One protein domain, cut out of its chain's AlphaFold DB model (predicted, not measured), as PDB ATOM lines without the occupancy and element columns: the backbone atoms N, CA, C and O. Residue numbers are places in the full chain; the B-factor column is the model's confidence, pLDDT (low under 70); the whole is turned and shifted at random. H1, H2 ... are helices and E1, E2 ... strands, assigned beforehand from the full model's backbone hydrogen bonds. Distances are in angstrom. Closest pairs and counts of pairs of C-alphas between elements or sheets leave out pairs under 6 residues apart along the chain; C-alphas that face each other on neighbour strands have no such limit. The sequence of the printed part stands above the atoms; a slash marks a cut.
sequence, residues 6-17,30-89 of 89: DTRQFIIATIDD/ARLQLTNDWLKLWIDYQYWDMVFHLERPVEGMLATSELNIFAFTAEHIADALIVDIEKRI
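AT A GLANCE: This is residues 6 to 17 and 30 to 89 of the 89 residues of an uncharacterized protein of Vibrio fluvialis PG41 (UniProt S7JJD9). Look for one four-stranded antiparallel sheet with two helices over one face, H2 slanting over E4 and E1 and H1 over E2, and the other face bare: two layers. The 72 printed residues run H1, E1, E2, E3, E4, H2, a mixed class, and the sheet's order is E3, E2, E1, E4. E1 to E3 form a meander, each strand the antiparallel neighbour of the one before; with E4 back beside E1 they make a Greek key. The whole is compact, radius of gyration of the C-alphas 11.5 A, spanning 33 by 22 by 22 A.

IN THESE COORDINATES: Find C-alpha 6 at (216.660, 232.224, 247.368); from there H1, residues 6 to 17, runs 16.4 A. After the cut, E1 is residues 30 to 34, 13.5 A; E2, 38 to 43, 16.5 A; E3, 48 to 53, 16.7 A; E4, 63 to 68, 17.4 A. H2, residues 74 to 88, runs 21.4 A to C-alpha 88 at (230.444, 216.463, 249.232).

HOW THE PARTS SIT: Look at N 32 and O 65, 2.8 A, between E1 and E4; N 33 and O 40, 2.8 A, between hairpin strands E1 and E2; N 41 and O 50, 2.9 A, between hairpin strands E2 and E3. H1 is on the sheet at a height of 10.2 A, along E2 at 17 degrees on the local plane; their closest C-alphas, Ile 11 and Leu 41, are 7.7 A apart. H2, on the same face at 8.1 A, runs slantwise to E4 at 33 degrees on the local plane; their closest C-alphas, Ser 65 and Ile 85, are 5.7 A apart. H1 and H2 touch at a steep tilt of 47 degrees, opposite ways, closest at C-alphas 12 and 74, 5.0 A. In both helices every O i to N i+4 pair is within hydrogen-bond range.

THE WHOLE: The farthest C-alphas, Glu 59 and Ala 71, are 33.7 A apart. Residues 18 to 29 are not printed; C-alphas 17 and 30 are 13.5 A apart across the cut. Of the links printed whole, none is long. Mean pLDDT of the printed part is 73.2; residues 45 to 50, 53 to 64, 66 to 72 and 89 are under 70.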
ATOM      1  N   ASP A   6     216.591 231.303 248.511       82.81
ATOM      2  CA  ASP A   6     216.660 232.224 247.368       82.81
ATOM      3  C   ASP A   6     217.533 231.658 246.239       82.81
ATOM      4  O   ASP A   6     217.179 231.724 245.061       82.81
ATOM      5  N   THR A   7     218.651 231.020 246.598       79.06
ATOM      6  CA  THR A   7     219.534 230.360 245.629       79.06
ATOM      7  C   THR A   7     218.857 229.135 245.018       79.06
ATOM      8  O   THR A   7     218.953 228.913 243.812       79.06
ATOM      9  N   ARG A   8     218.118 228.364 245.826       85.06
ATOM     10  CA  ARG A   8     217.315 227.234 245.343       85.06
ATOM     11  C   ARG A   8     216.272 227.696 244.323       85.06
ATOM     12  O   ARG A   8     216.213 227.133 243.234       85.06
ATOM     13  N   GLN A   9     215.494 228.731 244.640       86.50
ATOM     14  CA  GLN A   9     214.485 229.293 243.732       86.50
ATOM     15  C   GLN A   9     215.104 229.816 242.436       86.50
ATOM     16  O   GLN A   9     214.563 229.596 241.354       86.50
ATOM     17  N   PHE A  10     216.277 230.444 242.525       84.38
ATOM     18  CA  PHE A  10     217.005 230.902 241.352       84.38
ATOM     19  C   PHE A  10     217.413 229.739 240.423       84.38
ATOM     20  O   PHE A  10     217.208 229.808 239.206       84.38
ATOM     21  N   ILE A  11     217.976 228.658 240.980       83.19
ATOM     22  CA  ILE A  11     218.370 227.467 240.207       83.19
ATOM     23  C   ILE A  11     217.146 226.862 239.512       83.19
ATOM     24  O   ILE A  11     217.216 226.551 238.324       83.19
ATOM     25  N   ILE A  12     216.022 226.748 240.229       87.19
ATOM     26  CA  ILE A  12     214.752 226.240 239.689       87.19
ATOM     27  C   ILE A  12     214.304 227.087 238.499       87.19
ATOM     28  O   ILE A  12     214.113 226.549 237.412       87.19
ATOM     29  N   ALA A  13     214.199 228.406 238.678       86.00
ATOM     30  CA  ALA A  13     213.761 229.316 237.621       86.00
ATOM     31  C   ALA A  13     214.672 229.258 236.383       86.00
ATOM     32  O   ALA A  13     214.196 229.338 235.256       86.00
ATOM     33  N   THR A  14     215.980 229.073 236.584       81.44
ATOM     34  CA  THR A  14     216.948 228.957 235.484       81.44
ATOM     35  C   THR A  14     216.784 227.658 234.705       81.44
ATOM     36  O   THR A  14     216.818 227.666 233.476       81.44
ATOM     37  N   ILE A  15     216.610 226.530 235.400       80.56
ATOM     38  CA  ILE A  15     216.386 225.236 234.747       80.56
ATOM     39  C   ILE A  15     215.047 225.252 233.998       80.56
ATOM     40  O   ILE A  15     214.988 224.750 232.879       80.56
ATOM     41  N   ASP A  16     214.010 225.864 234.573       82.56
ATOM     42  CA  ASP A  16     212.676 225.969 233.972       82.56
ATOM     43  C   ASP A  16     212.661 226.873 232.722       82.56
ATOM     44  O   ASP A  16     212.176 226.461 231.664       82.56
ATOM     45  N   ASP A  17     213.292 228.058 232.768       80.62
ATOM     46  CA  ASP A  17     213.494 228.912 231.579       80.62
ATOM     47  C   ASP A  17     214.217 228.144 230.463       80.62
ATOM     48  O   ASP A  17     213.853 228.215 229.290       80.62
ATOM     49  N   ALA A  30     223.206 219.126 233.614       77.62
ATOM     50  CA  ALA A  30     223.406 220.254 234.513       77.62
ATOM     51  C   ALA A  30     224.528 219.912 235.487       77.62
ATOM     52  O   ALA A  30     224.615 218.793 235.992       77.62
ATOM     53  N   ARG A  31     225.369 220.889 235.798       78.62
ATOM     54  CA  ARG A  31     226.403 220.768 236.817       78.62
ATOM     55  C   ARG A  31     226.377 221.995 237.708       78.62
ATOM     56  O   ARG A  31     226.347 223.119 237.223       78.62
ATOM     57  N   LEU A  32     226.413 221.772 239.011       80.62
ATOM     58  CA  LEU A  32     226.485 222.818 240.013       80.62
ATOM     59  C   LEU A  32     227.864 222.754 240.671       80.62
ATOM     60  O   LEU A  32     228.320 221.685 241.077       80.62
ATOM     61  N   GLN A  33     228.547 223.890 240.734       79.25
ATOM     62  CA  GLN A  33     229.866 224.029 241.337       79.25
ATOM     63  C   GLN A  33     229.803 225.094 242.422       79.25
ATOM     64  O   GLN A  33     229.439 226.233 242.145       79.25
ATOM     65  N   LEU A  34     230.185 224.736 243.640       79.50
ATOM     66  CA  LEU A  34     230.305 225.666 244.753       79.50
ATOM     67  C   LEU A  34     231.782 225.979 244.988       79.50
ATOM     68  O   LEU A  34     232.630 225.088 244.942       79.50
ATOM     69  N   THR A  35     232.069 227.247 245.246       75.44
ATOM     70  CA  THR A  35     233.345 227.732 245.769       75.44
ATOM     71  C   THR A  35     233.093 228.599 246.990       75.44
ATOM     72  O   THR A  35     231.947 228.850 247.358       75.44
ATOM     73  N   ASN A  36     234.168 229.110 247.583       70.56
ATOM     74  CA  ASN A  36     234.066 230.010 248.718       70.56
ATOM     75  C   ASN A  36     233.278 231.279 248.384       70.56
ATOM     76  O   ASN A  36     232.536 231.748 249.231       70.56
ATOM     77  N   ASP A  37     233.398 231.798 247.161       70.62
ATOM     78  CA  ASP A  37     232.888 233.129 246.811       70.62
ATOM     79  C   ASP A  37     231.711 233.092 245.827       70.62
ATOM     80  O   ASP A  37     231.041 234.106 245.609       70.62
ATOM     81  N   TRP A  38     231.467 231.943 245.195       75.81
ATOM     82  CA  TRP A  38     230.434 231.806 244.179       75.81
ATOM     83  C   TRP A  38     229.879 230.391 244.031       75.81
ATOM     84  O   TRP A  38     230.566 229.395 244.260       75.81
ATOM     85  N   LEU A  39     228.638 230.322 243.558       78.75
ATOM     86  CA  LEU A  39     227.960 229.142 243.045       78.75
ATOM     87  C   LEU A  39     227.818 229.282 241.528       78.75
ATOM     88  O   LEU A  39     227.356 230.310 241.044       78.75
ATOM     89  N   LYS A  40     228.200 228.267 240.759       80.94
ATOM     90  CA  LYS A  40     228.104 228.282 239.300       80.94
ATOM     91  C   LYS A  40     227.259 227.123 238.811       80.94
ATOM     92  O   LYS A  40     227.553 225.972 239.123       80.94
ATOM     93  N   LEU A  41     226.243 227.434 238.017       80.81
ATOM     94  CA  LEU A  41     225.433 226.464 237.293       80.81
ATOM     95  C   LEU A  41     225.925 226.406 235.843       80.81
ATOM     96  O   LEU A  41     225.999 227.427 235.161       80.81
ATOM     97  N   TRP A  42     226.271 225.207 235.393       77.94
ATOM     98  CA  TRP A  42     226.600 224.886 234.010       77.94
ATOM     99  C   TRP A  42     225.493 224.028 233.433       77.94
ATOM    100  O   TRP A  42     225.043 223.082 234.080       77.94
ATOM    101  N   ILE A  43     225.099 224.318 232.198       74.38
ATOM    102  CA  ILE A  43     224.161 223.491 231.446       74.38
ATOM    103  C   ILE A  43     224.761 223.236 230.059       74.38
ATOM    104  O   ILE A  43     224.987 224.166 229.282       74.38
ATOM    105  N   ASP A  44     225.016 221.966 229.744       71.19
ATOM    106  CA  ASP A  44     225.813 221.526 228.587       71.19
ATOM    107  C   ASP A  44     225.034 221.533 227.250       71.19
ATOM    108  O   ASP A  44     225.177 220.649 226.411       71.19
ATOM    109  N   TYR A  45     224.149 222.519 227.051       58.31
ATOM    110  CA  TYR A  45     223.381 222.666 225.805       58.31
ATOM    111  C   TYR A  45     224.161 223.434 224.728       58.31
ATOM    112  O   TYR A  45     223.898 223.205 223.550       58.31
ATOM    113  N   GLN A  46     225.068 224.356 225.108       53.12
ATOM    114  CA  GLN A  46     225.849 225.224 224.197       53.12
ATOM    115  C   GLN A  46     226.801 226.209 224.935       53.12
ATOM    116  O   GLN A  46     226.972 227.346 224.502       53.12
ATOM    117  N   TYR A  47     227.441 225.801 226.042       52.72
ATOM    118  CA  TYR A  47     228.341 226.647 226.864       52.72
ATOM    119  C   TYR A  47     227.654 227.814 227.601       52.72
ATOM    120  O   TYR A  47     228.109 228.957 227.538       52.72
ATOM    121  N   TRP A  48     226.542 227.551 228.298       59.50
ATOM    122  CA  TRP A  48     225.916 228.557 229.164       59.50
ATOM    123  C   TRP A  48     226.414 228.392 230.600       59.50
ATOM    124  O   TRP A  48     226.069 227.431 231.290       59.50
ATOM    125  N   ASP A  49     227.226 229.359 231.021       61.19
ATOM    126  CA  ASP A  49     227.819 229.458 232.349       61.19
ATOM    127  C   ASP A  49     227.128 230.573 233.136       61.19
ATOM    128  O   ASP A  49     227.270 231.748 232.797       61.19
ATOM    129  N   MET A  50     226.421 230.229 234.214       69.00
ATOM    130  CA  MET A  50     225.855 231.229 235.123       69.00
ATOM    131  C   MET A  50     226.560 231.189 236.474       69.00
ATOM    132  O   MET A  50     226.577 230.153 237.135       69.00
ATOM    133  N   VAL A  51     227.150 232.318 236.875       70.31
ATOM    134  CA  VAL A  51     227.900 232.479 238.130       70.31
ATOM    135  C   VAL A  51     227.117 233.380 239.083       70.31
ATOM    136  O   VAL A  51     226.701 234.472 238.700       70.31
ATOM    137  N   PHE A  52     226.978 232.946 240.330       70.31
ATOM    138  CA  PHE A  52     226.307 233.652 241.419       70.31
ATOM    139  C   PHE A  52     227.291 233.882 242.545       70.31
ATOM    140  O   PHE A  52     227.931 232.937 242.983       70.31
ATOM    141  N   HIS A  53     227.398 235.109 243.037       69.00
ATOM    142  CA  HIS A  53     228.221 235.391 244.207       69.00
ATOM    143  C   HIS A  53     227.466 235.048 245.487       69.00
ATOM    144  O   HIS A  53     226.288 235.375 245.625       69.00
ATOM    145  N   LEU A  54     228.146 234.382 246.416       65.06
ATOM    146  CA  LEU A  54     227.570 234.036 247.709       65.06
ATOM    147  C   LEU A  54     227.636 235.253 248.631       65.06
ATOM    148  O   LEU A  54     228.674 235.901 248.743       65.06
ATOM    149  N   GLU A  55     226.546 235.542 249.342       64.25
ATOM    150  CA  GLU A  55     226.526 236.627 250.335       64.25
ATOM    151  C   GLU A  55     227.421 236.336 251.549       64.25
ATOM    152  O   GLU A  55     227.817 237.249 252.275       64.25
ATOM    153  N   ARG A  56     227.729 235.057 251.791       56.88
ATOM    154  CA  ARG A  56     228.620 234.611 252.861       56.88
ATOM    155  C   ARG A  56     229.643 233.634 252.301       56.88
ATOM    156  O   ARG A  56     229.231 232.652 251.683       56.88
ATOM    157  N   PRO A  57     230.942 233.870 252.540       54.78
ATOM    158  CA  PRO A  57     231.962 232.974 252.050       54.78
ATOM    159  C   PRO A  57     231.877 231.621 252.759       54.78
ATOM    160  O   PRO A  57     231.776 231.558 253.986       54.78
ATOM    161  N   VAL A  58     231.917 230.541 251.986       60.22
ATOM    162  CA  VAL A  58     232.050 229.178 252.519       60.22
ATOM    163  C   VAL A  58     233.544 228.898 252.652       60.22
ATOM    164  O   VAL A  58     234.248 228.906 251.652       60.22
ATOM    165  N   GLU A  59     234.084 228.708 253.857       50.31
ATOM    166  CA  GLU A  59     235.525 228.456 254.010       50.31
ATOM    167  C   GLU A  59     235.917 227.087 253.429       50.31
ATOM    168  O   GLU A  59     235.685 226.043 254.029       50.31
ATOM    169  N   GLY A  60     236.580 227.107 252.272       59.72
ATOM    170  CA  GLY A  60     237.498 226.058 251.849       59.72
ATOM    171  C   GLY A  60     236.907 224.881 251.089       59.72
ATOM    172  O   GLY A  60     237.355 223.767 251.350       59.72
ATOM    173  N   MET A  61     236.011 225.067 250.108       55.44
ATOM    174  CA  MET A  61     235.622 223.907 249.302       55.44
ATOM    175  C   MET A  61     235.148 224.147 247.866       55.44
ATOM    176  O   MET A  61     234.195 224.870 247.601       55.44
ATOM    177  N   LEU A  62     235.809 223.439 246.943       60.53
ATOM    178  CA  LEU A  62     235.377 223.190 245.568       60.53
ATOM    179  C   LEU A  62     234.544 221.897 245.546       60.53
ATOM    180  O   LEU A  62     235.086 220.813 245.336       60.53
ATOM    181  N   ALA A  63     233.233 222.001 245.775       66.19
ATOM    182  CA  ALA A  63     232.293 220.901 245.533       66.19
ATOM    183  C   ALA A  63     231.733 221.011 244.112       66.19
ATOM    184  O   ALA A  63     231.443 222.105 243.628       66.19
ATOM    185  N   THR A  64     231.574 219.889 243.415       66.81
ATOM    186  CA  THR A  64     230.915 219.852 242.103       66.81
ATOM    187  C   THR A  64     229.990 218.649 242.031       66.81
ATOM    188  O   THR A  64     230.415 217.536 242.348       66.81
ATOM    189  N   SER A  65     228.760 218.883 241.580       70.88
ATOM    190  CA  SER A  65     227.708 217.883 241.397       70.88
ATOM    191  C   SER A  65     227.162 217.962 239.985       70.88
ATOM    192  O   SER A  65     226.993 219.053 239.450       70.88
ATOM    193  N   GLU A  66     226.908 216.812 239.370       69.06
ATOM    194  CA  GLU A  66     226.506 216.694 237.971       69.06
ATOM    195  C   GLU A  66     225.274 215.793 237.855       69.06
ATOM    196  O   GLU A  66     225.231 214.727 238.471       69.06
ATOM    197  N   LEU A  67     224.273 216.222 237.083       67.81
ATOM    198  CA  LEU A  67     223.014 215.509 236.904       67.81
ATOM    199  C   LEU A  67     222.465 215.694 235.483       67.81
ATOM    200  O   LEU A  67     222.409 216.804 234.960       67.81
ATOM    201  N   ASN A  68     221.975 214.610 234.881       65.88
ATOM    202  CA  ASN A  68     221.221 214.682 233.629       65.88
ATOM    203  C   ASN A  68     219.801 215.212 233.891       65.88
ATOM    204  O   ASN A  68     219.069 214.667 234.714       65.88
ATOM    205  N   ILE A  69     219.392 216.243 233.152       66.38
ATOM    206  CA  ILE A  69     218.162 217.035 233.350       66.38
ATOM    207  C   ILE A  69     216.919 216.315 232.764       66.38
ATOM    208  O   ILE A  69     215.825 216.862 232.708       66.38
ATOM    209  N   PHE A  70     217.045 215.064 232.309       57.19
ATOM    210  CA  PHE A  70     216.102 214.493 231.339       57.19
ATOM    211  C   PHE A  70     214.873 213.746 231.854       57.19
ATOM    212  O   PHE A  70     214.195 213.076 231.082       57.19
ATOM    213  N   ALA A  71     214.558 213.838 233.142       52.97
ATOM    214  CA  ALA A  71     213.472 213.030 233.706       52.97
ATOM    215  C   ALA A  71     212.731 213.678 234.879       52.97
ATOM    216  O   ALA A  71     211.871 213.048 235.490       52.97
ATOM    217  N   PHE A  72     213.068 214.918 235.218       64.25
ATOM    218  CA  PHE A  72     212.688 215.519 236.485       64.25
ATOM    219  C   PHE A  72     212.264 216.971 236.280       64.25
ATOM    220  O   PHE A  72     212.769 217.660 235.393       64.25
ATOM    221  N   THR A  73     211.321 217.434 237.101       79.25
ATOM    222  CA  THR A  73     210.975 218.860 237.151       79.25
ATOM    223  C   THR A  73     212.200 219.669 237.586       79.25
ATOM    224  O   THR A  73     213.068 219.146 238.291       79.25
ATOM    225  N   ALA A  74     212.266 220.946 237.201       80.38
ATOM    226  CA  ALA A  74     213.334 221.858 237.618       80.38
ATOM    227  C   ALA A  74     213.592 221.826 239.139       80.38
ATOM    228  O   ALA A  74     214.743 221.826 239.572       80.38
ATOM    229  N   GLU A  75     212.529 221.696 239.940       84.31
ATOM    230  CA  GLU A  75     212.593 221.515 241.397       84.31
ATOM    231  C   GLU A  75     213.384 220.275 241.817       84.31
ATOM    232  O   GLU A  75     214.332 220.377 242.592       84.31
ATOM    233  N   HIS A  76     213.041 219.110 241.267       83.44
ATOM    234  CA  HIS A  76     213.724 217.859 241.586       83.44
ATOM    235  C   HIS A  76     215.203 217.891 241.179       83.44
ATOM    236  O   HIS A  76     216.045 217.321 241.871       83.44
ATOM    237  N   ILE A  77     215.531 218.556 240.068       80.56
ATOM    238  CA  ILE A  77     216.915 218.699 239.602       80.56
ATOM    239  C   ILE A  77     217.698 219.608 240.548       80.56
ATOM    240  O   ILE A  77     218.800 219.247 240.961       80.56
ATOM    241  N   ALA A  78     217.127 220.757 240.919       84.00
ATOM    242  CA  ALA A  78     217.736 221.678 241.872       84.00
ATOM    243  C   ALA A  78     217.991 220.990 243.221       84.00
ATOM    244  O   ALA A  78     219.102 221.062 243.742       84.00
ATOM    245  N   ASP A  79     217.006 220.253 243.740       86.94
ATOM    246  CA  ASP A  79     217.137 219.506 244.992       86.94
ATOM    247  C   ASP A  79     218.216 218.429 244.913       86.94
ATOM    248  O   ASP A  79     219.042 218.316 245.818       86.94
ATOM    249  N   ALA A  80     218.252 217.657 243.825       83.50
ATOM    250  CA  ALA A  80     219.259 216.621 243.643       83.50
ATOM    251  C   ALA A  80     220.679 217.206 243.577       83.50
ATOM    252  O   ALA A  80     221.594 216.661 244.197       83.50
ATOM    253  N   LEU A  81     220.859 218.329 242.872       82.19
ATOM    254  CA  LEU A  81     222.141 219.030 242.781       82.19
ATOM    255  C   LEU A  81     222.572 219.607 244.136       82.19
ATOM    256  O   LEU A  81     223.728 219.448 244.517       82.19
ATOM    257  N   ILE A  82     221.656 220.237 244.877       84.31
ATOM    258  CA  ILE A  82     221.941 220.810 246.200       84.31
ATOM    259  C   ILE A  82     222.310 219.705 247.192       84.31
ATOM    260  O   ILE A  82     223.352 219.792 247.833       84.31
ATOM    261  N   VAL A  83     221.509 218.639 247.281       85.56
ATOM    262  CA  VAL A  83     221.756 217.522 248.207       85.56
ATOM    263  C   VAL A  83     223.087 216.833 247.909       85.56
ATOM    264  O   VAL A  83     223.791 216.429 248.835       85.56
ATOM    265  N   ASP A  84     223.442 216.660 246.635       81.69
ATOM    266  CA  ASP A  84     224.722 216.057 246.264       81.69
ATOM    267  C   ASP A  84     225.910 216.977 246.590       81.69
ATOM    268  O   ASP A  84     226.918 216.486 247.096       81.69
ATOM    269  N   ILE A  85     225.776 218.297 246.399       80.00
ATOM    270  CA  ILE A  85     226.793 219.269 246.828       80.00
ATOM    271  C   ILE A  85     226.965 219.225 248.343       80.00
ATOM    272  O   ILE A  85     228.090 219.118 248.820       80.00
ATOM    273  N   GLU A  86     225.872 219.258 249.103       79.88
ATOM    274  CA  GLU A  86     225.917 219.259 250.566       79.88
ATOM    275  C   GLU A  86     226.507 217.973 251.150       79.88
ATOM    276  O   GLU A  86     227.076 218.011 252.232       79.88
ATOM    277  N   LYS A  87     226.412 216.840 250.444       80.75
ATOM    278  CA  LYS A  87     227.070 215.583 250.843       80.75
ATOM    279  C   LYS A  87     228.569 215.560 250.565       80.75
ATOM    280  O   LYS A  87     229.270 214.715 251.119       80.75
ATOM    281  N   ARG A  88     229.034 216.384 249.627       74.62
ATOM    282  CA  ARG A  88     230.444 216.463 249.232       74.62
ATOM    283  C   ARG A  88     231.216 217.474 250.073       74.62
ATOM    284  O   ARG A  88     232.441 217.449 249.979       74.62
ATOM    285  N   ILE A  89     230.505 218.322 250.829       68.38
ATOM    286  CA  ILE A  89     231.016 219.305 251.799       68.38
ATOM    287  C   ILE A  89     231.132 218.700 253.190       68.38
ATOM    288  O   ILE A  89     232.166 218.950 253.845       68.38
TER     289      ILE A  89